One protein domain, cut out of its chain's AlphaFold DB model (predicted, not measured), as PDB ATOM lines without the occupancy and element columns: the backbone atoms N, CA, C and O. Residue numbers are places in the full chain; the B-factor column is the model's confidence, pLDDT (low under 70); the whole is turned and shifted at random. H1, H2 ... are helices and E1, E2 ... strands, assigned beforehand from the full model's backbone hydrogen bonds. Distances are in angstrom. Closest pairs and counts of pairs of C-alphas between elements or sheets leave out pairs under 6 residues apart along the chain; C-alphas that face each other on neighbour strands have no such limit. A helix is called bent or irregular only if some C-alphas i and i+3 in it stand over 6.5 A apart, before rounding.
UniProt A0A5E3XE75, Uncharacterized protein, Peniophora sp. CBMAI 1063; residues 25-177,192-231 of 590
ATOM      1  N   LYS A  25     180.078 150.925 196.797       90.75
ATOM      2  CA  LYS A  25     180.922 149.828 196.285       90.75
ATOM      3  C   LYS A  25     180.112 148.646 195.734       90.75
ATOM      4  O   LYS A  25     180.673 147.588 195.468       90.75
ATOM      5  N   LEU A  26     178.788 148.767 195.655       91.50
ATOM      6  CA  LEU A  26     177.926 147.705 195.157       91.50
ATOM      7  C   LEU A  26     178.006 147.644 193.631       91.50
ATOM      8  O   LEU A  26     177.569 148.575 192.960       91.50
ATOM      9  N   GLU A  27     178.520 146.530 193.115       93.81
ATOM     10  CA  GLU A  27     178.699 146.303 191.673       93.81
ATOM     11  C   GLU A  27     177.692 145.312 191.078       93.81
ATOM     12  O   GLU A  27     177.403 145.356 189.885       93.81
ATOM     13  N   HIS A  28     177.128 144.433 191.907       94.44
ATOM     14  CA  HIS A  28     176.198 143.389 191.481       94.44
ATOM     15  C   HIS A  28     174.914 143.477 192.288       94.44
ATOM     16  O   HIS A  28     174.955 143.370 193.519       94.44
ATOM     17  N   LEU A  29     173.783 143.598 191.602       90.56
ATOM     18  CA  LEU A  29     172.485 143.731 192.242       90.56
ATOM     19  C   LEU A  29     171.435 142.855 191.555       90.56
ATOM     20  O   LEU A  29     171.264 142.903 190.342       90.56
ATOM     21  N   ALA A  30     170.714 142.072 192.356       89.25
ATOM     22  CA  ALA A  30     169.520 141.355 191.928       89.25
ATOM     23  C   ALA A  30     168.306 141.926 192.673       89.25
ATOM     24  O   ALA A  30     168.284 141.915 193.904       89.25
ATOM     25  N   ILE A  31     167.325 142.431 191.929       85.19
ATOM     26  CA  ILE A  31     166.141 143.132 192.430       85.19
ATOM     27  C   ILE A  31     164.927 142.238 192.201       85.19
ATOM     28  O   ILE A  31     164.702 141.794 191.081       85.19
ATOM     29  N   ASN A  32     164.154 141.969 193.251       80.81
ATOM     30  CA  ASN A  32     162.888 141.225 193.179       80.81
ATOM     31  C   ASN A  32     161.748 141.890 193.966       80.81
ATOM     32  O   ASN A  32     160.731 141.253 194.233       80.81
ATOM     33  N   CYS A  33     161.956 143.133 194.387       76.62
ATOM     34  CA  CYS A  33     161.031 143.956 195.150       76.62
ATOM     35  C   CYS A  33     161.286 145.423 194.792       76.62
ATOM     36  O   CYS A  33     162.302 145.733 194.166       76.62
ATOM     37  N   ASP A  34     160.410 146.328 195.214       77.75
ATOM     38  CA  ASP A  34     160.617 147.757 194.988       77.75
ATOM     39  C   ASP A  34     161.858 148.261 195.744       77.75
ATOM     40  O   ASP A  34     162.053 147.981 196.934       77.75
ATOM     41  N   VAL A  35     162.730 148.982 195.034       80.44
ATOM     42  CA  VAL A  35     164.000 149.493 195.566       80.44
ATOM     43  C   VAL A  35     164.237 150.951 195.180       80.44
ATOM     44  O   VAL A  35     164.027 151.338 194.035       80.44
ATOM     45  N   ASP A  36     164.760 151.738 196.123       84.56
ATOM     46  CA  ASP A  36     165.329 153.071 195.875       84.56
ATOM     47  C   ASP A  36     166.852 153.003 196.041       84.56
ATOM     48  O   ASP A  36     167.362 152.721 197.128       84.56
ATOM     49  N   ILE A  37     167.605 153.243 194.969       87.06
ATOM     50  CA  ILE A  37     169.070 153.172 194.995       87.06
ATOM     51  C   ILE A  37     169.635 154.585 195.094       87.06
ATOM     52  O   ILE A  37     169.668 155.322 194.112       87.06
ATOM     53  N   ILE A  38     170.165 154.956 196.259       85.94
ATOM     54  CA  ILE A  38     170.772 156.274 196.485       85.94
ATOM     55  C   ILE A  38     172.177 156.345 195.896       85.94
ATOM     56  O   ILE A  38     172.507 157.352 195.279       85.94
ATOM     57  N   ARG A  39     173.022 155.321 196.083       88.62
ATOM     58  CA  ARG A  39     174.378 155.234 195.503       88.62
ATOM     59  C   ARG A  39     174.788 153.777 195.312       88.62
ATOM     60  O   ARG A  39     174.597 152.958 196.207       88.62
ATOM     61  N   ALA A  40     175.391 153.491 194.165       91.12
ATOM     62  CA  ALA A  40     175.996 152.210 193.812       91.12
ATOM     63  C   ALA A  40     177.065 152.436 192.725       91.12
ATOM     64  O   ALA A  40     177.312 153.577 192.341       91.12
ATOM     65  N   ASN A  41     177.705 151.377 192.243       92.25
ATOM     66  CA  ASN A  41     178.519 151.399 191.030       92.25
ATOM     67  C   ASN A  41     178.187 150.148 190.211       92.25
ATOM     68  O   ASN A  41     178.989 149.226 190.106       92.25
ATOM     69  N   LEU A  42     176.941 150.059 189.740       94.12
ATOM     70  CA  LEU A  42     176.410 148.812 189.199       94.12
ATOM     71  C   LEU A  42     177.082 148.454 187.870       94.12
ATOM     72  O   LEU A  42     177.037 149.224 186.909       94.12
ATOM     73  N   HIS A  43     177.653 147.255 187.829       95.81
ATOM     74  CA  HIS A  43     178.171 146.591 186.636       95.81
ATOM     75  C   HIS A  43     177.221 145.477 186.172       95.81
ATOM     76  O   HIS A  43     177.080 145.253 184.973       95.81
ATOM     77  N   TYR A  44     176.543 144.812 187.114       96.19
ATOM     78  CA  TYR A  44     175.680 143.660 186.862       96.19
ATOM     79  C   TYR A  44     174.330 143.856 187.537       96.19
ATOM     80  O   TYR A  44     174.256 144.010 188.761       96.19
ATOM     81  N   VAL A  45     173.260 143.807 186.752       94.50
ATOM     82  CA  VAL A  45     171.896 143.959 187.256       94.50
ATOM     83  C   VAL A  45     171.025 142.810 186.782       94.50
ATOM     84  O   VAL A  45     170.981 142.499 185.595       94.50
ATOM     85  N   ARG A  46     170.286 142.210 187.717       92.31
ATOM     86  CA  ARG A  46     169.210 141.263 187.430       92.31
ATOM     87  C   ARG A  46     167.900 141.766 188.022       92.31
ATOM     88  O   ARG A  46     167.785 141.865 189.238       92.31
ATOM     89  N   LEU A  47     166.919 142.057 187.184       88.75
ATOM     90  CA  LEU A  47     165.568 142.439 187.581       88.75
ATOM     91  C   LEU A  47     164.677 141.197 187.485       88.75
ATOM     92  O   LEU A  47     164.675 140.523 186.463       88.75
ATOM     93  N   LEU A  48     163.977 140.859 188.562       81.38
ATOM     94  CA  LEU A  48     163.088 139.705 188.675       81.38
ATOM     95  C   LEU A  48     161.680 140.225 188.987       81.38
ATOM     96  O   LEU A  48     161.431 140.565 190.146       81.38
ATOM     97  N   SER A  49     160.741 140.252 188.035       69.12
ATOM     98  CA  SER A  49     159.337 140.454 188.422       69.12
ATOM     99  C   SER A  49     158.734 139.102 188.766       69.12
ATOM    100  O   SER A  49     158.651 138.202 187.938       69.12
ATOM    101  N   ARG A  50     158.337 138.915 190.025       60.28
ATOM    102  CA  ARG A  50     157.613 137.706 190.463       60.28
ATOM    103  C   ARG A  50     156.111 137.927 190.599       60.28
ATOM    104  O   ARG A  50     155.392 136.982 190.906       60.28
ATOM    105  N   SER A  51     155.644 139.156 190.403       56.53
ATOM    106  CA  SER A  51     154.241 139.534 190.539       56.53
ATOM    107  C   SER A  51     153.712 140.135 189.246       56.53
ATOM    108  O   SER A  51     154.403 140.913 188.591       56.53
ATOM    109  N   SER A  52     152.436 139.877 188.949       52.94
ATOM    110  CA  SER A  52     151.666 140.550 187.888       52.94
ATOM    111  C   SER A  52     151.658 142.083 188.005       52.94
ATOM    112  O   SER A  52     151.303 142.775 187.059       52.94
ATOM    113  N   ALA A  53     152.063 142.612 189.161       52.25
ATOM    114  CA  ALA A  53     152.134 144.027 189.481       52.25
ATOM    115  C   ALA A  53     153.372 144.778 188.946       52.25
ATOM    116  O   ALA A  53     153.377 145.999 189.062       52.25
ATOM    117  N   GLY A  54     154.390 144.099 188.395       59.31
ATOM    118  CA  GLY A  54     155.648 144.755 187.996       59.31
ATOM    119  C   GLY A  54     156.461 145.301 189.186       59.31
ATOM    120  O   GLY A  54     156.093 145.108 190.345       59.31
ATOM    121  N   LEU A  55     157.580 145.979 188.901       64.88
ATOM    122  CA  LEU A  55     158.318 146.789 189.883       64.88
ATOM    123  C   LEU A  55     157.699 148.194 189.886       64.88
ATOM    124  O   LEU A  55     158.210 149.092 189.215       64.88
ATOM    125  N   ARG A  56     156.569 148.359 190.589       65.38
ATOM    126  CA  ARG A  56     155.688 149.545 190.527       65.38
ATOM    127  C   ARG A  56     156.418 150.878 190.729       65.38
ATOM    128  O   ARG A  56     155.951 151.904 190.239       65.38
ATOM    129  N   HIS A  57     157.543 150.879 191.447       68.50
ATOM    130  CA  HIS A  57     158.301 152.092 191.762       68.50
ATOM    131  C   HIS A  57     159.615 152.255 190.984       68.50
ATOM    132  O   HIS A  57     160.310 153.256 191.173       68.50
ATOM    133  N   LEU A  58     159.973 151.311 190.110       78.44
ATOM    134  CA  LEU A  58     161.199 151.412 189.325       78.44
ATOM    135  C   LEU A  58     160.942 152.143 188.000       78.44
ATOM    136  O   LEU A  58     160.465 151.558 187.031       78.44
ATOM    137  N   ASP A  59     161.345 153.411 187.924       87.00
ATOM    138  CA  ASP A  59     161.478 154.106 186.640       87.00
ATOM    139  C   ASP A  59     162.682 153.531 185.875       87.00
ATOM    140  O   ASP A  59     163.836 153.903 186.116       87.00
ATOM    141  N   TYR A  60     162.409 152.597 184.959       88.06
ATOM    142  CA  TYR A  60     163.427 151.943 184.135       88.06
ATOM    143  C   TYR A  60     164.295 152.942 183.364       88.06
ATOM    144  O   TYR A  60     165.503 152.734 183.253       88.06
ATOM    145  N   ALA A  61     163.719 154.034 182.853       91.00
ATOM    146  CA  ALA A  61     164.464 155.000 182.054       91.00
ATOM    147  C   ALA A  61     165.473 155.752 182.927       91.00
ATOM    148  O   ALA A  61     166.661 155.815 182.598       91.00
ATOM    149  N   LEU A  62     165.030 156.255 184.084       92.62
ATOM    150  CA  LEU A  62     165.924 156.903 185.042       92.62
ATOM    151  C   LEU A  62     167.000 155.935 185.549       92.62
ATOM    152  O   LEU A  62     168.174 156.305 185.650       92.62
ATOM    153  N   PHE A  63     166.608 154.696 185.845       92.44
ATOM    154  CA  PHE A  63     167.504 153.656 186.331       92.44
ATOM    155  C   PHE A  63     168.606 153.325 185.314       92.44
ATOM    156  O   PHE A  63     169.790 153.352 185.659       92.44
ATOM    157  N   PHE A  64     168.243 153.057 184.057       94.75
ATOM    158  CA  PHE A  64     169.201 152.731 183.001       94.75
ATOM    159  C   PHE A  64     170.094 153.916 182.655       94.75
ATOM    160  O   PHE A  64     171.312 153.755 182.602       94.75
ATOM    161  N   LYS A  65     169.531 155.121 182.538       95.81
ATOM    162  CA  LYS A  65     170.301 156.347 182.300       95.81
ATOM    163  C   LYS A  65     171.365 156.574 183.369       95.81
ATOM    164  O   LYS A  65     172.489 156.977 183.074       95.81
ATOM    165  N   ARG A  66     171.024 156.301 184.629       95.44
ATOM    166  CA  ARG A  66     171.932 156.481 185.763       95.44
ATOM    167  C   ARG A  66     173.154 155.567 185.706       95.44
ATOM    168  O   ARG A  66     174.240 156.001 186.084       95.44
ATOM    169  N   TRP A  67     172.984 154.333 185.234       95.69
ATOM    170  CA  TRP A  67     174.052 153.329 185.160       95.69
ATOM    171  C   TRP A  67     174.562 153.072 183.740       95.69
ATOM    172  O   TRP A  67     175.394 152.191 183.541       95.69
ATOM    173  N   GLN A  68     174.144 153.884 182.768       96.31
ATOM    174  CA  GLN A  68     174.510 153.784 181.352       96.31
ATOM    175  C   GLN A  68     176.017 153.598 181.128       96.31
ATOM    176  O   GLN A  68     176.418 152.880 180.222       96.31
ATOM    177  N   ARG A  69     176.867 154.250 181.935       96.62
ATOM    178  CA  ARG A  69     178.332 154.240 181.764       96.62
ATOM    179  C   ARG A  69     179.053 153.099 182.475       96.62
ATOM    180  O   ARG A  69     180.244 152.924 182.242       96.62
ATOM    181  N   THR A  70     178.380 152.377 183.362       96.88
ATOM    182  CA  THR A  70     179.012 151.361 184.219       96.88
ATOM    183  C   THR A  70     178.429 149.976 183.987       96.88
ATOM    184  O   THR A  70     179.110 148.984 184.225       96.88
ATOM    185  N   LEU A  71     177.188 149.893 183.504       97.50
ATOM    186  CA  LEU A  71     176.473 148.639 183.340       97.50
ATOM    187  C   LEU A  71     177.080 147.799 182.206       97.50
ATOM    188  O   LEU A  71     177.060 148.194 181.041       97.50
ATOM    189  N   LEU A  72     177.603 146.626 182.560       98.00
ATOM    190  CA  LEU A  72     178.181 145.642 181.643       98.00
ATOM    191  C   LEU A  72     177.190 144.516 181.324       98.00
ATOM    192  O   LEU A  72     177.214 143.964 180.224       98.00
ATOM    193  N   GLU A  73     176.320 144.188 182.279       97.88
ATOM    194  CA  GLU A  73     175.422 143.038 182.224       97.88
ATOM    195  C   GLU A  73     174.033 143.395 182.759       97.88
ATOM    196  O   GLU A  73     173.890 143.853 183.897       97.88
ATOM    197  N   LEU A  74     173.006 143.150 181.943       96.56
ATOM    198  CA  LEU A  74     171.608 143.373 182.299       96.56
ATOM    199  C   LEU A  74     170.775 142.126 182.005       96.56
ATOM    200  O   LEU A  74     170.723 141.647 180.873       96.56
ATOM    201  N   GLN A  75     170.087 141.635 183.030       94.50
ATOM    202  CA  GLN A  75     169.103 140.568 182.926       94.50
ATOM    203  C   GLN A  75     167.758 141.049 183.465       94.50
ATOM    204  O   GLN A  75     167.697 141.609 184.557       94.50
ATOM    205  N   ILE A  76     166.686 140.811 182.720       90.62
ATOM    206  CA  ILE A  76     165.314 141.121 183.121       90.62
ATOM    207  C   ILE A  76     164.492 139.856 182.915       90.62
ATOM    208  O   ILE A  76     164.214 139.464 181.780       90.62
ATOM    209  N   ASP A  77     164.152 139.214 184.029       84.31
ATOM    210  CA  ASP A  77     163.316 138.026 184.052       84.31
ATOM    211  C   ASP A  77     161.878 138.442 184.352       84.31
ATOM    212  O   ASP A  77     161.561 138.791 185.490       84.31
ATOM    213  N   ASP A  78     161.052 138.388 183.309       75.38
ATOM    214  CA  ASP A  78     159.633 138.723 183.263       75.38
ATOM    215  C   ASP A  78     159.366 140.174 183.673       75.38
ATOM    216  O   ASP A  78     159.404 140.518 184.841       75.38
ATOM    217  N   ALA A  79     159.111 141.070 182.722       67.12
ATOM    218  CA  ALA A  79     158.746 142.451 183.048       67.12
ATOM    219  C   ALA A  79     157.247 142.612 183.387       67.12
ATOM    220  O   ALA A  79     156.801 143.727 183.667       67.12
ATOM    221  N   GLY A  80     156.462 141.524 183.370       68.38
ATOM    222  CA  GLY A  80     155.017 141.559 183.589       68.38
ATOM    223  C   GLY A  80     154.312 142.559 182.664       68.38
ATOM    224  O   GLY A  80     154.625 142.662 181.477       68.38
ATOM    225  N   ASN A  81     153.383 143.337 183.225       65.56
ATOM    226  CA  ASN A  81     152.631 144.364 182.493       65.56
ATOM    227  C   ASN A  81     153.495 145.550 182.012       65.56
ATOM    228  O   ASN A  81     153.104 146.239 181.073       65.56
ATOM    229  N   ASP A  82     154.683 145.761 182.589       71.31
ATOM    230  CA  ASP A  82     155.571 146.885 182.253       71.31
ATOM    231  C   ASP A  82     156.570 146.555 181.135       71.31
ATOM    232  O   ASP A  82     157.462 147.354 180.834       71.31
ATOM    233  N   GLY A  83     156.440 145.391 180.486       73.38
ATOM    234  CA  GLY A  83     157.376 144.939 179.453       73.38
ATOM    235  C   GLY A  83     157.614 145.958 178.345       73.38
ATOM    236  O   GLY A  83     158.758 146.189 177.963       73.38
ATOM    237  N   HIS A  84     156.567 146.648 177.893       77.06
ATOM    238  CA  HIS A  84     156.699 147.682 176.870       77.06
ATOM    239  C   HIS A  84     157.513 148.893 177.358       77.06
ATOM    240  O   HIS A  84     158.428 149.349 176.673       77.06
ATOM    241  N   ALA A  85     157.215 149.409 178.555       80.25
ATOM    242  CA  ALA A  85     157.938 150.542 179.134       80.25
ATOM    243  C   ALA A  85     159.413 150.196 179.389       80.25
ATOM    244  O   ALA A  85     160.305 150.990 179.086       80.25
ATOM    245  N   CYS A  86     159.665 148.980 179.875       84.12
ATOM    246  CA  CYS A  86     160.998 148.444 180.100       84.12
ATOM    247  C   CYS A  86     161.816 148.366 178.800       84.12
ATOM    248  O   CYS A  86     162.933 148.882 178.749       84.12
ATOM    249  N   VAL A  87     161.250 147.807 177.723       85.69
ATOM    250  CA  VAL A  87     161.933 147.719 176.420       85.69
ATOM    251  C   VAL A  87     162.199 149.110 175.841       85.69
ATOM    252  O   VAL A  87     163.302 149.375 175.366       85.69
ATOM    253  N   HIS A  88     161.246 150.039 175.955       87.94
ATOM    254  CA  HIS A  88     161.462 151.421 175.525       87.94
ATOM    255  C   HIS A  88     162.579 152.128 176.300       87.94
ATOM    256  O   HIS A  88     163.328 152.916 175.717       87.94
ATOM    257  N   ALA A  89     162.709 151.843 177.594       91.44
ATOM    258  CA  ALA A  89     163.735 152.423 178.448       91.44
ATOM    259  C   ALA A  89     165.155 151.937 178.110       91.44
ATOM    260  O   ALA A  89     166.114 152.647 178.407       91.44
ATOM    261  N   LEU A  90     165.320 150.785 177.444       93.19
ATOM    262  CA  LEU A  90     166.642 150.267 177.052       93.19
ATOM    263  C   LEU A  90     167.446 151.251 176.196       93.19
ATOM    264  O   LEU A  90     168.673 151.225 176.243       93.19
ATOM    265  N   ARG A  91     166.782 152.161 175.472       94.69
ATOM    266  CA  ARG A  91     167.444 153.229 174.705       94.69
ATOM    267  C   ARG A  91     168.357 154.111 175.564       94.69
ATOM    268  O   ARG A  91     169.305 154.695 175.054       94.69
ATOM    269  N   GLU A  92     168.079 154.224 176.865       96.56
ATOM    270  CA  GLU A  92     168.895 155.014 177.792       96.56
ATOM    271  C   GLU A  92     170.270 154.363 178.043       96.56
ATOM    272  O   GLU A  92     171.164 155.003 178.590       96.56
ATOM    273  N   LEU A  93     170.463 153.108 177.610       96.19
ATOM    274  CA  LEU A  93     171.749 152.408 177.609       96.19
ATOM    275  C   LEU A  93     172.570 152.649 176.333       96.19
ATOM    276  O   LEU A  93     173.707 152.180 176.263       96.19
ATOM    277  N   ASN A  94     172.039 153.369 175.336       96.81
ATOM    278  CA  ASN A  94     172.719 153.583 174.056       96.81
ATOM    279  C   ASN A  94     174.111 154.210 174.246       96.81
ATOM    280  O   ASN A  94     174.285 155.129 175.046       96.81
ATOM    281  N   GLY A  95     175.117 153.706 173.532       95.19
ATOM    282  CA  GLY A  95     176.523 154.111 173.665       95.19
ATOM    283  C   GLY A  95     177.211 153.662 174.964       95.19
ATOM    284  O   GLY A  95     178.380 153.991 175.180       95.19
ATOM    285  N   GLY A  96     176.515 152.930 175.840       95.75
ATOM    286  CA  GLY A  96     177.065 152.364 177.071       95.75
ATOM    287  C   GLY A  96     177.963 151.137 176.839       95.75
ATOM    288  O   GLY A  96     178.024 150.599 175.730       95.75
ATOM    289  N   PRO A  97     178.657 150.640 177.884       97.56
ATOM    290  CA  PRO A  97     179.571 149.507 177.791       97.56
ATOM    291  C   PRO A  97     178.881 148.145 177.947       97.56
ATOM    292  O   PRO A  97     179.546 147.160 178.276       97.56
ATOM    293  N   LEU A  98     177.562 148.078 177.736       97.94
ATOM    294  CA  LEU A  98     176.781 146.859 177.912       97.94
ATOM    295  C   LEU A  98     177.286 145.763 176.962       97.94
ATOM    296  O   LEU A  98     177.310 145.946 175.747       97.94
ATOM    297  N   ARG A  99     177.672 144.616 177.525       97.94
ATOM    298  CA  ARG A  99     178.194 143.454 176.787       97.94
ATOM    299  C   ARG A  99     177.209 142.304 176.709       97.94
ATOM    300  O   ARG A  99     177.250 141.542 175.742       97.94
ATOM    301  N   VAL A 100     176.337 142.167 177.705       97.88
ATOM    302  CA  VAL A 100     175.356 141.082 177.763       97.88
ATOM    303  C   VAL A 100     173.987 141.630 178.136       97.88
ATOM    304  O   VAL A 100     173.834 142.331 179.140       97.88
ATOM    305  N   LEU A 101     172.991 141.250 177.344       96.75
ATOM    306  CA  LEU A 101     171.590 141.588 177.547       96.75
ATOM    307  C   LEU A 101     170.748 140.308 177.561       96.75
ATOM    308  O   LEU A 101     170.831 139.492 176.648       96.75
ATOM    309  N   ARG A 102     169.942 140.106 178.599       95.19
ATOM    310  CA  ARG A 102     168.997 138.984 178.690       95.19
ATOM    311  C   ARG A 102     167.617 139.522 179.029       95.19
ATOM    312  O   ARG A 102     167.442 140.114 180.088       95.19
ATOM    313  N   LEU A 103     166.663 139.327 178.132       90.31
ATOM    314  CA  LEU A 103     165.317 139.874 178.228       90.31
ATOM    315  C   LEU A 103     164.300 138.767 177.991       90.31
ATOM    316  O   LEU A 103     164.030 138.378 176.859       90.31
ATOM    317  N   THR A 104     163.700 138.269 179.060       84.94
ATOM    318  CA  THR A 104     162.553 137.372 178.943       84.94
ATOM    319  C   THR A 104     161.326 138.151 179.376       84.94
ATOM    320  O   THR A 104     161.054 138.245 180.565       84.94
ATOM    321  N   CYS A 105     160.605 138.751 178.435       72.88
ATOM    322  CA  CYS A 105     159.330 139.405 178.712       72.88
ATOM    323  C   CYS A 105     158.213 138.484 178.223       72.88
ATOM    324  O   CYS A 105     158.107 138.218 177.022       72.88
ATOM    325  N   HIS A 106     157.394 137.975 179.143       65.56
ATOM    326  CA  HIS A 106     156.203 137.213 178.793       65.56
ATOM    327  C   HIS A 106     155.012 138.167 178.791       65.56
ATOM    328  O   HIS A 106     154.738 138.825 179.786       65.56
ATOM    329  N   SER A 107     154.295 138.263 177.670       56.19
ATOM    330  CA  SER A 107     152.994 138.935 177.677       56.19
ATOM    331  C   SER A 107     152.014 138.051 178.464       56.19
ATOM    332  O   SER A 107     151.781 136.916 178.031       56.19
ATOM    333  N   PRO A 108     151.454 138.527 179.594       51.75
ATOM    334  CA  PRO A 108     150.646 137.704 180.497       51.75
ATOM    335  C   PRO A 108     149.373 137.142 179.850       51.75
ATOM    336  O   PRO A 108     148.884 136.099 180.276       51.75
ATOM    337  N   ASP A 109     148.882 137.759 178.775       48.03
ATOM    338  CA  ASP A 109     147.607 137.371 178.164       48.03
ATOM    339  C   ASP A 109     147.743 136.418 176.971       48.03
ATOM    340  O   ASP A 109     146.743 136.038 176.359       48.03
ATOM    341  N   GLY A 110     148.969 136.084 176.540       47.38
ATOM    342  CA  GLY A 110     149.171 135.442 175.229       47.38
ATOM    343  C   GLY A 110     148.557 136.251 174.068       47.38
ATOM    344  O   GLY A 110     148.422 135.745 172.952       47.38
ATOM    345  N   GLY A 111     148.168 137.501 174.346       43.16
ATOM    346  CA  GLY A 111     147.469 138.414 173.464       43.16
ATOM    347  C   GLY A 111     148.407 138.982 172.413       43.16
ATOM    348  O   GLY A 111     149.632 138.850 172.505       43.16
ATOM    349  N   LYS A 112     147.801 139.556 171.372       42.81
ATOM    350  CA  LYS A 112     148.482 140.203 170.248       42.81
ATOM    351  C   LYS A 112     149.584 141.113 170.788       42.81
ATOM    352  O   LYS A 112     149.307 142.014 171.568       42.81
ATOM    353  N   VAL A 113     150.823 140.838 170.388       49.25
ATOM    354  CA  VAL A 113     151.912 141.795 170.556       49.25
ATOM    355  C   VAL A 113     151.502 142.979 169.693       49.25
ATOM    356  O   VAL A 113     151.429 142.837 168.472       49.25
ATOM    357  N   ASP A 114     151.109 144.091 170.310       46.62
ATOM    358  CA  ASP A 114     150.910 145.322 169.557       46.62
ATOM    359  C   ASP A 114     152.223 145.617 168.827       46.62
ATOM    360  O   ASP A 114     153.296 145.621 169.434       46.62
ATOM    361  N   TYR A 115     152.140 145.803 167.509       51.97
ATOM    362  CA  TYR A 115     153.255 146.149 166.623       51.97
ATOM    363  C   TYR A 115     153.699 147.599 166.867       51.97
ATOM    364  O   TYR A 115     153.797 148.405 165.941       51.97
ATOM    365  N   THR A 116     153.908 147.984 168.124       62.25
ATOM    366  CA  THR A 116     154.498 149.276 168.429       62.25
ATOM    367  C   THR A 116     155.950 149.265 167.949       62.25
ATOM    368  O   THR A 116     156.699 148.326 168.247       62.25
ATOM    369  N   PRO A 117     156.362 150.274 167.159       63.78
ATOM    370  CA  PRO A 117     157.727 150.364 166.674       63.78
ATOM    371  C   PRO A 117     158.679 150.443 167.867       63.78
ATOM    372  O   PRO A 117     158.621 151.372 168.674       63.78
ATOM    373  N   GLN A 118     159.543 149.439 167.972       78.69
ATOM    374  CA  GLN A 118     160.541 149.352 169.029       78.69
ATOM    375  C   GLN A 118     161.619 150.424 168.818       78.69
ATOM    376  O   GLN A 118     161.908 150.788 167.673       78.69
ATOM    377  N   PRO A 119     162.226 150.969 169.885       83.75
ATOM    378  CA  PRO A 119     163.313 151.924 169.721       83.75
ATOM    379  C   PRO A 119     164.535 151.247 169.092       83.75
ATOM    380  O   PRO A 119     164.854 150.098 169.399       83.75
ATOM    381  N   ALA A 120     165.254 151.993 168.258       91.25
ATOM    382  CA  ALA A 120     166.574 151.586 167.801       91.25
ATOM    383  C   ALA A 120     167.582 151.654 168.964       91.25
ATOM    384  O   ALA A 120     167.722 152.683 169.635       91.25
ATOM    385  N   LEU A 121     168.277 150.544 169.194       95.25
ATOM    386  CA  LEU A 121     169.300 150.384 170.214       95.25
ATOM    387  C   LEU A 121     170.688 150.478 169.575       95.25
ATOM    388  O   LEU A 121     171.024 149.696 168.684       95.25
ATOM    389  N   ASP A 122     171.498 151.408 170.073       96.25
ATOM    390  CA  ASP A 122     172.906 151.578 169.707       96.25
ATOM    391  C   ASP A 122     173.773 151.037 170.846       96.25
ATOM    392  O   ASP A 122     174.104 151.743 171.800       96.25
ATOM    393  N   LEU A 123     174.085 149.742 170.788       96.31
ATOM    394  CA  LEU A 123     174.841 149.032 171.822       96.31
ATOM    395  C   LEU A 123     176.131 148.459 171.215       96.31
ATOM    396  O   LEU A 123     176.235 147.248 171.018       96.31
ATOM    397  N   PRO A 124     177.135 149.299 170.904       96.31
ATOM    398  CA  PRO A 124     178.259 148.933 170.032       96.31
ATOM    399  C   PRO A 124     179.185 147.854 170.613       96.31
ATOM    400  O   PRO A 124     179.969 147.254 169.880       96.31
ATOM    401  N   LEU A 125     179.111 147.610 171.925       97.19
ATOM    402  CA  LEU A 125     179.917 146.623 172.647       97.19
ATOM    403  C   LEU A 125     179.129 145.363 173.032       97.19
ATOM    404  O   LEU A 125     179.672 144.505 173.731       97.19
ATOM    405  N   LEU A 126     177.878 145.232 172.579       97.94
ATOM    406  CA  LEU A 126     177.035 144.084 172.889       97.94
ATOM    407  C   LEU A 126     177.570 142.825 172.195       97.94
ATOM    408  O   LEU A 126     177.638 142.752 170.970       97.94
ATOM    409  N   GLN A 127     177.935 141.827 172.998       97.56
ATOM    410  CA  GLN A 127     178.499 140.555 172.544       97.56
ATOM    411  C   GLN A 127     177.503 139.405 172.679       97.56
ATOM    412  O   GLN A 127     177.550 138.459 171.897       97.56
ATOM    413  N   ARG A 128     176.608 139.446 173.672       97.62
ATOM    414  CA  ARG A 128     175.630 138.377 173.905       97.62
ATOM    415  C   ARG A 128     174.253 138.950 174.150       97.62
ATOM    416  O   ARG A 128     174.091 139.825 174.997       97.62
ATOM    417  N   CYS A 129     173.259 138.421 173.456       96.75
ATOM    418  CA  CYS A 129     171.882 138.829 173.659       96.75
ATOM    419  C   CYS A 129     170.947 137.620 173.657       96.75
ATOM    420  O   CYS A 129     171.052 136.751 172.800       96.75
ATOM    421  N   SER A 130     170.035 137.564 174.624       95.06
ATOM    422  CA  SER A 130     168.909 136.630 174.625       95.06
ATOM    423  C   SER A 130     167.624 137.421 174.794       95.06
ATOM    424  O   SER A 130     167.544 138.257 175.693       95.06
ATOM    425  N   THR A 131     166.641 137.198 173.924       91.38
ATOM    426  CA  THR A 131     165.381 137.944 173.956       91.38
ATOM    427  C   THR A 131     164.178 137.106 173.541       91.38
ATOM    428  O   THR A 131     164.248 136.332 172.589       91.38
ATOM    429  N   THR A 132     163.048 137.308 174.219       86.50
ATOM    430  CA  THR A 132     161.711 136.851 173.786       86.50
ATOM    431  C   THR A 132     160.897 137.972 173.128       86.50
ATOM    432  O   THR A 132     159.721 137.804 172.813       86.50
ATOM    433  N   THR A 133     161.490 139.161 172.989       82.94
ATOM    434  CA  THR A 133     160.846 140.380 172.477       82.94
ATOM    435  C   THR A 133     161.607 140.930 171.278       82.94
ATOM    436  O   THR A 133     162.821 140.746 171.160       82.94
ATOM    437  N   GLN A 134     160.897 141.633 170.396       85.62
ATOM    438  CA  GLN A 134     161.502 142.312 169.259       85.62
ATOM    439  C   GLN A 134     162.459 143.412 169.736       85.62
ATOM    440  O   GLN A 134     162.059 144.313 170.467       85.62
ATOM    441  N   LEU A 135     163.716 143.344 169.303       89.56
ATOM    442  CA  LEU A 135     164.731 144.372 169.541       89.56
ATOM    443  C   LEU A 135     165.295 144.820 168.198       89.56
ATOM    444  O   LEU A 135     165.618 143.982 167.355       89.56
ATOM    445  N   LEU A 136     165.428 146.130 168.008       91.62
ATOM    446  CA  LEU A 136     166.021 146.711 166.808       91.62
ATOM    447  C   LEU A 136     167.403 147.245 167.156       91.62
ATOM    448  O   LEU A 136     167.514 148.196 167.923       91.62
ATOM    449  N   PHE A 137     168.453 146.652 166.595       93.94
ATOM    450  CA  PHE A 137     169.817 147.142 166.782       93.94
ATOM    451  C   PHE A 137     170.269 147.961 165.578       93.94
ATOM    452  O   PHE A 137     170.282 147.453 164.456       93.94
ATOM    453  N   GLN A 138     170.654 149.215 165.809       91.88
ATOM    454  CA  GLN A 138     171.180 150.102 164.775       91.88
ATOM    455  C   GLN A 138     172.261 151.018 165.379       91.88
ATOM    456  O   GLN A 138     171.919 151.876 166.194       91.88
ATOM    457  N   PRO A 139     173.542 150.879 164.975       93.56
ATOM    458  CA  PRO A 139     174.089 149.895 164.028       93.56
ATOM    459  C   PRO A 139     174.106 148.445 164.578       93.56
ATOM    460  O   PRO A 139     174.006 148.256 165.789       93.56
ATOM    461  N   PRO A 140     174.269 147.413 163.719       94.69
ATOM    462  CA  PRO A 140     174.334 146.011 164.149       94.69
ATOM    463  C   PRO A 140     175.567 145.715 165.032       94.69
ATOM    464  O   PRO A 140     176.702 145.823 164.542       94.69
ATOM    465  N   PRO A 141     175.388 145.307 166.302       95.81
ATOM    466  CA  PRO A 141     176.484 145.057 167.232       95.81
ATOM    467  C   PRO A 141     177.287 143.790 166.892       95.81
ATOM    468  O   PRO A 141     176.801 142.911 166.174       95.81
ATOM    469  N   PRO A 142     178.525 143.659 167.405       95.12
ATOM    470  CA  PRO A 142     179.385 142.501 167.176       95.12
ATOM    471  C   PRO A 142     178.973 141.300 168.050       95.12
ATOM    472  O   PRO A 142     179.734 140.852 168.908       95.12
ATOM    473  N   LEU A 143     177.766 140.773 167.832       96.44
ATOM    474  CA  LEU A 143     177.215 139.664 168.608       96.44
ATOM    475  C   LEU A 143     178.011 138.370 168.379       96.44
ATOM    476  O   LEU A 143     178.063 137.814 167.283       96.44
ATOM    477  N   GLU A 144     178.596 137.836 169.442       95.75
ATOM    478  CA  GLU A 144     179.133 136.478 169.470       95.75
ATOM    479  C   GLU A 144     177.990 135.457 169.511       95.75
ATOM    480  O   GLU A 144     178.025 134.452 168.801       95.75
ATOM    481  N   GLN A 145     176.959 135.737 170.314       95.56
ATOM    482  CA  GLN A 145     175.811 134.857 170.502       95.56
ATOM    483  C   GLN A 145     174.507 135.650 170.582       95.56
ATOM    484  O   GLN A 145     174.394 136.612 171.347       95.56
ATOM    485  N   MET A 146     173.510 135.193 169.832       96.38
ATOM    486  CA  MET A 146     172.150 135.701 169.863       96.38
ATOM    487  C   MET A 146     171.165 134.545 170.034       96.38
ATOM    488  O   MET A 146     171.138 133.652 169.195       96.38
ATOM    489  N   ASP A 147     170.319 134.608 171.059       95.44
ATOM    490  CA  ASP A 147     169.203 133.683 171.258       95.44
ATOM    491  C   ASP A 147     167.880 134.458 171.151       95.44
ATOM    492  O   ASP A 147     167.591 135.338 171.964       95.44
ATOM    493  N   VAL A 148     167.071 134.157 170.139       93.19
ATOM    494  CA  VAL A 148     165.785 134.814 169.876       93.19
ATOM    495  C   VAL A 148     164.663 133.805 170.033       93.19
ATOM    496  O   VAL A 148     164.665 132.768 169.377       93.19
ATOM    497  N   VAL A 149     163.664 134.142 170.839       90.31
ATOM    498  CA  VAL A 149     162.398 133.414 170.907       90.31
ATOM    499  C   VAL A 149     161.317 134.299 170.296       90.31
ATOM    500  O   VAL A 149     161.086 135.413 170.764       90.31
ATOM    501  N   VAL A 150     160.686 133.836 169.221       86.38
ATOM    502  CA  VAL A 150     159.716 134.609 168.429       86.38
ATOM    503  C   VAL A 150     158.485 133.782 168.126       86.38
ATOM    504  O   VAL A 150     158.558 132.574 167.962       86.38
ATOM    505  N   ARG A 151     157.332 134.432 167.988       79.75
ATOM    506  CA  ARG A 151     156.082 133.740 167.633       79.75
ATOM    507  C   ARG A 151     155.933 133.470 166.142       79.75
ATOM    508  O   ARG A 151     155.182 132.584 165.760       79.75
ATOM    509  N   ASN A 152     156.556 134.288 165.297       80.62
ATOM    510  CA  ASN A 152     156.419 134.198 163.851       80.62
ATOM    511  C   ASN A 152     157.605 134.853 163.129       80.62
ATOM    512  O   ASN A 152     158.428 135.551 163.727       80.62
ATOM    513  N   MET A 153     157.659 134.635 161.815       84.56
ATOM    514  CA  MET A 153     158.696 135.184 160.947       84.56
ATOM    515  C   MET A 153     158.602 136.708 160.757       84.56
ATOM    516  O   MET A 153     159.608 137.340 160.463       84.56
ATOM    517  N   GLU A 154     157.430 137.321 160.923       81.50
ATOM    518  CA  GLU A 154     157.265 138.772 160.754       81.50
ATOM    519  C   GLU A 154     158.030 139.552 161.830       81.50
ATOM    520  O   GLU A 154     158.786 140.472 161.514       81.50
ATOM    521  N   ILE A 155     157.914 139.118 163.090       81.38
ATOM    522  CA  ILE A 155     158.657 139.698 164.215       81.38
ATOM    523  C   ILE A 155     160.163 139.524 163.995       81.38
ATOM    524  O   ILE A 155     160.926 140.481 164.132       81.38
ATOM    525  N   LEU A 156     160.588 138.314 163.617       87.81
ATOM    526  CA  LEU A 156     161.996 138.025 163.352       87.81
ATOM    527  C   LEU A 156     162.536 138.850 162.180       87.81
ATOM    528  O   LEU A 156     163.645 139.370 162.268       87.81
ATOM    529  N   GLY A 157     161.746 139.004 161.114       87.00
ATOM    530  CA  GLY A 157     162.094 139.761 159.915       87.00
ATOM    531  C   GLY A 157     162.507 141.194 160.233       87.00
ATOM    532  O   GLY A 157     163.526 141.658 159.728       87.00
ATOM    533  N   GLY A 158     161.792 141.857 161.149       83.12
ATOM    534  CA  GLY A 158     162.150 143.197 161.618       83.12
ATOM    535  C   GLY A 158     163.466 143.264 162.402       83.12
ATOM    536  O   GLY A 158     164.042 144.337 162.518       83.12
ATOM    537  N   MET A 159     163.962 142.144 162.935       89.81
ATOM    538  CA  MET A 159     165.209 142.092 163.709       89.81
ATOM    539  C   MET A 159     166.434 141.773 162.847       89.81
ATOM    540  O   MET A 159     167.539 142.156 163.225       89.81
ATOM    541  N   LEU A 160     166.265 141.080 161.712       91.88
ATOM    542  CA  LEU A 160     167.362 140.443 160.966       91.88
ATOM    543  C   LEU A 160     168.531 141.386 160.654       91.88
ATOM    544  O   LEU A 160     169.682 140.996 160.841       91.88
ATOM    545  N   GLU A 161     168.256 142.616 160.213       91.06
ATOM    546  CA  GLU A 161     169.299 143.599 159.880       91.06
ATOM    547  C   GLU A 161     170.215 143.903 161.073       91.06
ATOM    548  O   GLU A 161     171.439 143.918 160.935       91.06
ATOM    549  N   GLY A 162     169.636 144.056 162.267       91.06
ATOM    550  CA  GLY A 162     170.376 144.294 163.507       91.06
ATOM    551  C   GLY A 162     171.213 143.098 163.967       91.06
ATOM    552  O   GLY A 162     172.109 143.258 164.793       91.06
ATOM    553  N   LEU A 163     170.962 141.905 163.419       93.94
ATOM    554  CA  LEU A 163     171.659 140.666 163.766       93.94
ATOM    555  C   LEU A 163     172.738 140.284 162.741       93.94
ATOM    556  O   LEU A 163     173.430 139.289 162.953       93.94
ATOM    557  N   ALA A 164     172.934 141.054 161.666       92.94
ATOM    558  CA  ALA A 164     173.817 140.696 160.546       92.94
ATOM    559  C   ALA A 164     175.266 140.348 160.962       92.94
ATOM    560  O   ALA A 164     175.925 139.517 160.336       92.94
ATOM    561  N   ASN A 165     175.770 140.947 162.045       94.19
ATOM    562  CA  ASN A 165     177.124 140.722 162.561       94.19
ATOM    563  C   ASN A 165     177.247 139.551 163.556       94.19
ATOM    564  O   ASN A 165     178.318 139.371 164.138       94.19
ATOM    565  N   THR A 166     176.186 138.761 163.732       96.25
ATOM    566  CA  THR A 166     176.137 137.647 164.687       96.25
ATOM    567  C   THR A 166     177.003 136.464 164.246       96.25
ATOM    568  O   THR A 166     176.977 136.082 163.077       96.25
ATOM    569  N   ILE A 167     177.738 135.847 165.179       95.62
ATOM    570  CA  ILE A 167     178.521 134.619 164.935       95.62
ATOM    571  C   ILE A 167     177.680 133.352 165.149       95.62
ATOM    572  O   ILE A 167     177.745 132.429 164.332       95.62
ATOM    573  N   SER A 168     176.896 133.300 166.227       95.88
ATOM    574  CA  SER A 168     175.986 132.195 166.553       95.88
ATOM    575  C   SER A 168     174.572 132.715 166.786       95.88
ATOM    576  O   SER A 168     174.368 133.531 167.684       95.88
ATOM    577  N   LEU A 169     173.603 132.233 166.011       96.19
ATOM    578  CA  LEU A 169     172.196 132.615 166.122       96.19
ATOM    579  C   LEU A 169     171.348 131.388 166.459       96.19
ATOM    580  O   LEU A 169     171.327 130.427 165.694       96.19
ATOM    581  N   ARG A 170     170.619 131.442 167.572       95.88
ATOM    582  CA  ARG A 170     169.539 130.512 167.898       95.88
ATOM    583  C   ARG A 170     168.198 131.210 167.723       95.88
ATOM    584  O   ARG A 170     167.996 132.297 168.258       95.88
ATOM    585  N   VAL A 171     167.283 130.576 167.005       94.38
ATOM    586  CA  VAL A 171     165.911 131.035 166.796       94.38
ATOM    587  C   VAL A 171     164.961 129.945 167.264       94.38
ATOM    588  O   VAL A 171     164.924 128.872 166.675       94.38
ATOM    589  N   THR A 172     164.164 130.224 168.286       91.81
ATOM    590  CA  THR A 172     163.080 129.346 168.727       91.81
ATOM    591  C   THR A 172     161.751 129.966 168.317       91.81
ATOM    592  O   THR A 172     161.384 131.044 168.791       91.81
ATOM    593  N   PHE A 173     161.024 129.291 167.430       86.12
ATOM    594  CA  PHE A 173     159.662 129.662 167.074       86.12
ATOM    595  C   PHE A 173     158.687 129.103 168.117       86.12
ATOM    596  O   PHE A 173     158.514 127.889 168.242       86.12
ATOM    597  N   GLU A 174     158.039 129.983 168.883       80.62
ATOM    598  CA  GLU A 174     156.934 129.592 169.755       80.62
ATOM    599  C   GLU A 174     155.785 129.054 168.902       80.62
ATOM    600  O   GLU A 174     155.477 129.602 167.844       80.62
ATOM    601  N   LYS A 175     155.116 128.000 169.383       66.50
ATOM    602  CA  LYS A 175     154.005 127.346 168.685       66.50
ATOM    603  C   LYS A 175     152.877 128.350 168.421       66.50
ATOM    604  O   LYS A 175     152.021 128.584 169.278       66.50
ATOM    605  N   ALA A 176     152.873 128.948 167.234       53.78
ATOM    606  CA  ALA A 176     151.811 129.839 166.816       53.78
ATOM    607  C   ALA A 176     150.502 129.040 166.742       53.78
ATOM    608  O   ALA A 176     150.466 127.912 166.244       53.78
ATOM    609  N   ARG A 177     149.386 129.627 167.200       53.78
ATOM    610  CA  ARG A 177     148.088 129.217 166.637       53.78
ATOM    611  C   ARG A 177     148.217 129.400 165.125       53.78
ATOM    612  O   ARG A 177     148.786 130.428 164.760       53.78
ATOM    613  N   VAL A 192     172.255 139.693 154.560       92.94
ATOM    614  CA  VAL A 192     173.529 138.973 154.524       92.94
ATOM    615  C   VAL A 192     174.107 138.907 155.933       92.94
ATOM    616  O   VAL A 192     174.317 139.932 156.576       92.94
ATOM    617  N   PHE A 193     174.411 137.696 156.384       94.62
ATOM    618  CA  PHE A 193     175.071 137.393 157.646       94.62
ATOM    619  C   PHE A 193     176.526 136.974 157.381       94.62
ATOM    620  O   PHE A 193     176.838 135.778 157.350       94.62
ATOM    621  N   PRO A 194     177.458 137.924 157.166       93.75
ATOM    622  CA  PRO A 194     178.827 137.608 156.756       93.75
ATOM    623  C   PRO A 194     179.620 136.815 157.803       93.75
ATOM    624  O   PRO A 194     180.563 136.107 157.448       93.75
ATOM    625  N   LYS A 195     179.265 136.934 159.089       94.38
ATOM    626  CA  LYS A 195     179.996 136.329 160.215       94.38
ATOM    627  C   LYS A 195     179.311 135.107 160.822       94.38
ATOM    628  O   LYS A 195     179.917 134.463 161.677       94.38
ATOM    629  N   LEU A 196     178.091 134.785 160.395       95.06
ATOM    630  CA  LEU A 196     177.320 133.693 160.979       95.06
ATOM    631  C   LEU A 196     177.970 132.353 160.642       95.06
ATOM    632  O   LEU A 196     178.121 131.999 159.474       95.06
ATOM    633  N   ARG A 197     178.355 131.621 161.687       91.56
ATOM    634  CA  ARG A 197     178.979 130.293 161.605       91.56
ATOM    635  C   ARG A 197     178.040 129.192 162.082       91.56
ATOM    636  O   ARG A 197     178.119 128.082 161.557       91.56
ATOM    637  N   PHE A 198     177.161 129.501 163.035       92.75
ATOM    638  CA  PHE A 198     176.245 128.546 163.653       92.75
ATOM    639  C   PHE A 198     174.824 129.105 163.642       92.75
ATOM    640  O   PHE A 198     174.588 130.197 164.159       92.75
ATOM    641  N   LEU A 199     173.893 128.354 163.060       93.94
ATOM    642  CA  LEU A 199     172.467 128.663 163.078       93.94
ATOM    643  C   LEU A 199     171.717 127.487 163.702       93.94
ATOM    644  O   LEU A 199     171.805 126.374 163.194       93.94
ATOM    645  N   ASP A 200     171.005 127.736 164.795       93.75
ATOM    646  CA  ASP A 200     170.162 126.763 165.491       93.75
ATOM    647  C   ASP A 200     168.707 127.225 165.394       93.75
ATOM    648  O   ASP A 200     168.385 128.338 165.800       93.75
ATOM    649  N   VAL A 201     167.832 126.417 164.806       91.75
ATOM    650  CA  VAL A 201     166.424 126.757 164.591       91.75
ATOM    651  C   VAL A 201     165.562 125.703 165.253       91.75
ATOM    652  O   VAL A 201     165.580 124.545 164.854       91.75
ATOM    653  N   GLU A 202     164.778 126.098 166.241       90.25
ATOM    654  CA  GLU A 202     163.805 125.244 166.906       90.25
ATOM    655  C   GLU A 202     162.398 125.640 166.449       90.25
ATOM    656  O   GLU A 202     161.999 126.796 166.577       90.25
ATOM    657  N   THR A 203     161.648 124.697 165.878       84.00
ATOM    658  CA  THR A 203     160.283 124.936 165.385       84.00
ATOM    659  C   THR A 203     159.383 123.721 165.614       84.00
ATOM    660  O   THR A 203     159.827 122.571 165.645       84.00
ATOM    661  N   SER A 204     158.076 123.965 165.696       72.06
ATOM    662  CA  SER A 204     157.040 122.936 165.634       72.06
ATOM    663  C   SER A 204     156.630 122.596 164.192       72.06
ATOM    664  O   SER A 204     155.434 122.475 163.924       72.06
ATOM    665  N   LEU A 205     157.607 122.460 163.281       63.78
ATOM    666  CA  LEU A 205     157.412 122.032 161.886       63.78
ATOM    667  C   LEU A 205     156.584 122.985 161.001       63.78
ATOM    668  O   LEU A 205     155.866 122.551 160.110       63.78
ATOM    669  N   ASP A 206     156.672 124.295 161.206       69.38
ATOM    670  CA  ASP A 206     155.994 125.270 160.344       69.38
ATOM    671  C   ASP A 206     156.868 125.767 159.169       69.38
ATOM    672  O   ASP A 206     158.070 125.501 159.078       69.38
ATOM    673  N   MET A 207     156.269 126.553 158.263       74.62
ATOM    674  CA  MET A 207     157.000 127.219 157.171       74.62
ATOM    675  C   MET A 207     158.019 128.258 157.669       74.62
ATOM    676  O   MET A 207     158.793 128.771 156.863       74.62
ATOM    677  N   SER A 208     158.069 128.586 158.966       81.12
ATOM    678  CA  SER A 208     158.932 129.653 159.486       81.12
ATOM    679  C   SER A 208     160.414 129.347 159.284       81.12
ATOM    680  O   SER A 208     161.180 130.256 158.973       81.12
ATOM    681  N   THR A 209     160.820 128.074 159.351       82.81
ATOM    682  CA  THR A 209     162.209 127.686 159.042       82.81
ATOM    683  C   THR A 209     162.542 127.935 157.572       82.81
ATOM    684  O   THR A 209     163.575 128.525 157.265       82.81
ATOM    685  N   VAL A 210     161.649 127.552 156.653       82.06
ATOM    686  CA  VAL A 210     161.820 127.794 155.208       82.06
ATOM    687  C   VAL A 210     161.878 129.295 154.924       82.06
ATOM    688  O   VAL A 210     162.733 129.750 154.165       82.06
ATOM    689  N   LEU A 211     160.998 130.081 155.548       85.00
ATOM    690  CA  LEU A 211     160.975 131.534 155.393       85.00
ATOM    691  C   LEU A 211     162.253 132.184 155.940       85.00
ATOM    692  O   LEU A 211     162.823 133.044 155.272       85.00
ATOM    693  N   LEU A 212     162.759 131.727 157.089       88.44
ATOM    694  CA  LEU A 212     164.031 132.185 157.644       88.44
ATOM    695  C   LEU A 212     165.188 131.904 156.681       88.44
ATOM    696  O   LEU A 212     165.911 132.828 156.321       88.44
ATOM    697  N   LEU A 213     165.321 130.666 156.193       87.81
ATOM    698  CA  LEU A 213     166.374 130.281 155.242       87.81
ATOM    699  C   LEU A 213     166.231 130.946 153.858       87.81
ATOM    700  O   LEU A 213     167.169 130.901 153.056       87.81
ATOM    701  N   ASN A 214     165.068 131.521 153.545       85.31
ATOM    702  CA  ASN A 214     164.841 132.345 152.356       85.31
ATOM    703  C   ASN A 214     165.218 133.813 152.569       85.31
ATOM    704  O   ASN A 214     165.636 134.466 151.610       85.31
ATOM    705  N   ALA A 215     165.062 134.315 153.794       87.69
ATOM    706  CA  ALA A 215     165.282 135.709 154.160       87.69
ATOM    707  C   ALA A 215     166.755 136.050 154.435       87.69
ATOM    708  O   ALA A 215     167.100 137.230 154.478       87.69
ATOM    709  N   ILE A 216     167.620 135.049 154.619       89.75
ATOM    710  CA  ILE A 216     169.024 135.258 154.993       89.75
ATOM    711  C   ILE A 216     169.996 134.593 154.013       89.75
ATOM    712  O   ILE A 216     169.734 133.506 153.501       89.75
ATOM    713  N   ASP A 217     171.145 135.231 153.798       89.81
ATOM    714  CA  ASP A 217     172.307 134.640 153.128       89.81
ATOM    715  C   ASP A 217     173.471 134.527 154.129       89.81
ATOM    716  O   ASP A 217     173.823 135.496 154.798       89.81
ATOM    717  N   PHE A 218     174.095 133.352 154.233       90.94
ATOM    718  CA  PHE A 218     175.096 133.031 155.264       90.94
ATOM    719  C   PHE A 218     176.385 132.432 154.663       90.94
ATOM    720  O   PHE A 218     176.658 131.242 154.810       90.94
ATOM    721  N   PRO A 219     177.223 133.231 153.975       88.69
ATOM    722  CA  PRO A 219     178.381 132.722 153.225       88.69
ATOM    723  C   PRO A 219     179.426 131.983 154.083       88.69
ATOM    724  O   PRO A 219     180.207 131.198 153.554       88.69
ATOM    725  N   SER A 220     179.430 132.221 155.396       88.44
ATOM    726  CA  SER A 220     180.391 131.656 156.351       88.44
ATOM    727  C   SER A 220     179.811 130.523 157.211       88.44
ATOM    728  O   SER A 220     180.447 130.127 158.193       88.44
ATOM    729  N   LEU A 221     178.615 130.009 156.882       88.88
ATOM    730  CA  LEU A 221     177.944 129.005 157.706       88.88
ATOM    731  C   LEU A 221     178.744 127.698 157.749       88.88
ATOM    732  O   LEU A 221     179.095 127.119 156.718       88.88
ATOM    733  N   LEU A 222     179.006 127.223 158.965       85.81
ATOM    734  CA  LEU A 222     179.664 125.943 159.215       85.81
ATOM    735  C   LEU A 222     178.682 124.880 159.685       85.81
ATOM    736  O   LEU A 222     178.858 123.714 159.343       85.81
ATOM    737  N   SER A 223     177.676 125.279 160.465       87.19
ATOM    738  CA  SER A 223     176.680 124.369 161.017       87.19
ATOM    739  C   SER A 223     175.283 124.972 160.966       87.19
ATOM    740  O   SER A 223     175.070 126.097 161.425       87.19
ATOM    741  N   LEU A 224     174.333 124.183 160.469       89.88
ATOM    742  CA  LEU A 224     172.900 124.444 160.566       89.88
ATOM    743  C   LEU A 224     172.266 123.323 161.384       89.88
ATOM    744  O   LEU A 224     172.341 122.161 160.999       89.88
ATOM    745  N   ASN A 225     171.649 123.670 162.504       89.69
ATOM    746  CA  ASN A 225     170.896 122.752 163.338       89.69
ATOM    747  C   ASN A 225     169.415 123.122 163.278       89.69
ATOM    748  O   ASN A 225     169.055 124.263 163.543       89.69
ATOM    749  N   ILE A 226     168.561 122.173 162.915       88.06
ATOM    750  CA  ILE A 226     167.110 122.344 162.886       88.06
ATOM    751  C   ILE A 226     166.524 121.334 163.861       88.06
ATOM    752  O   ILE A 226     166.645 120.129 163.661       88.06
ATOM    753  N   THR A 227     165.889 121.813 164.921       86.88
ATOM    754  CA  THR A 227     165.196 120.985 165.902       86.88
ATOM    755  C   THR A 227     163.696 121.068 165.659       86.88
ATOM    756  O   THR A 227     163.081 122.127 165.754       86.88
ATOM    757  N   LEU A 228     163.125 119.924 165.311       79.12
ATOM    758  CA  LEU A 228     161.729 119.713 164.976       79.12
ATOM    759  C   LEU A 228     161.063 119.023 166.159       79.12
ATOM    760  O   LEU A 228     161.351 117.861 166.460       79.12
ATOM    761  N   GLU A 229     160.183 119.744 166.847       74.81
ATOM    762  CA  GLU A 229     159.474 119.202 167.999       74.81
ATOM    763  C   GLU A 229     158.091 118.671 167.601       74.81
ATOM    764  O   GLU A 229     157.142 119.423 167.365       74.81
ATOM    765  N   ILE A 230     157.960 117.345 167.576       66.38
ATOM    766  CA  ILE A 230     156.702 116.638 167.343       66.38
ATOM    767  C   ILE A 230     156.109 116.274 168.703       66.38
ATOM    768  O   ILE A 230     156.356 115.210 169.276       66.38
ATOM    769  N   LYS A 231     155.304 117.190 169.241       61.09
ATOM    770  CA  LYS A 231     154.482 116.935 170.428       61.09
ATOM    771  C   LYS A 231     153.138 116.371 169.997       61.09
ATOM    772  O   LYS A 231     152.301 117.122 169.492       61.09
TER     773      LYS A 231
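AT A GLANCE: This is residues 25 to 177 and 192 to 231 of the 590 residues of an uncharacterized protein of Peniophora sp. CBMAI 1063 (UniProt A0A5E3XE75). The chain is wound in stacked turns into a curved solenoid, an arc like part of a horseshoe: nine parallel strands stand side by side as a wall along the inside of the arc, and its inner face is bare. The return stretches of the turns run behind this wall in a row, with E2, H1, H2, H3, H4 and two long stretches with no named element, residues 105 to 127 and 132 to 144, between H2 and H3. The printed part has 193 residues, with four named helices and ten named strands in the order E1 E2 E3 H1 E4 H2 E5 E6 E7 H3 E8 E9 H4 E10; under half of the residues, 96, are in named elements, and the class is mixed, helices and strands. The sheet runs E1 E3 E4 E5 E6 E7 E8 E9 E10, all parallel. The whole is compact, with a radius of gyration of the C-alphas of 17.0 A and spans of 50 by 34 by 27 A.

IN THESE COORDINATES: The sheet begins with E1, residues 28 to 31, whose C-alpha 28 is at (176.198, 143.389, 191.481). Next across it come E3, residues 44 to 48, E4, residues 73 to 77, E5, residues 100 to 104, and E6, residues 128 to 131. E7, residues 145 to 150, is 16.2 A long; E8, residues 168 to 173, and E9, residues 198 to 203, are 16.5 A each. E10, residues 223 to 231, is the longest strand at 25.2 A and ends with C-alpha 231 at (154.482, 116.935, 170.428). E2 is residues 35 to 39. H1 is residues 60 to 67, H2 residues 80 to 93, 20.8 A long, H3 residues 153 to 163, 14.4 A, and H4 residues 208 to 215. H2 and H3 are irregular: C-alphas 81 and 84 are 7.7 A apart, and C-alphas 158 and 161 are 7.4 A apart.

HOW THE PARTS SIT: The sheet is twisted, and from edge strand E1 to edge strand E10 the way across it turns by 71 degrees. E1 and E3 are parallel at 11 degrees, with N 31 and O 46 at 2.8 A, within hydrogen-bond range. E5 and E6 are parallel at 11 degrees, with N 103 and O 130 at 2.8 A. E9 and E10 are parallel at 13 degrees, with N 201 and O 225 at 2.8 A. There are four strand-helix-strand units, two parallel neighbour strands joined through a helix, each with a right-handed crossover: E3, H1, E4; E4, H2, E5; E7, H3, E8; and E9, H4, E10. H3 is on the sheet at a height of 9.9 A, along the strands at 13 degrees to E7 on the local plane. H4 is on the same face at a height of 10.6 A, along the strands at 17 degrees to E9 on the local plane. H3 and H4 touch, closest at the C-alphas of Met 153 and Ser 208, 5.7 A. H2 only grazes the sheet with residues 80 to 90, and H1 is not on it. H1 and H2 touch, closest at the C-alphas of Ala 61 and Ala 89, 4.5 A, with a tilt of 35.4 degrees, only just steep. E2 pairs with no named strand; E1 and E2 meet only through their link. Every O i to N i+4 pair is within hydrogen-bond range in H1 and H4, against 5 of 10 in H2 and 4 of 7 in H3.

THE WHOLE: The two C-alphas farthest apart are those of Ile 38 and Ile 230, 51.2 A. Residues 178 to 191 are not printed, and C-alphas 177 and 192 are 29.8 A apart across this cut, which falls in the link from E8 to E9. The long links are E3 to H1, E5 to E6 and E6 to E7; residues 120 to 121 pair in parallel with residues 136 to 137. The mean pLDDT of the printed part is 84.9; it is under 70 at residues 49 to 57, 79 to 81, 106 to 117, 175 to 177, 205 to 206 and 230 to 231.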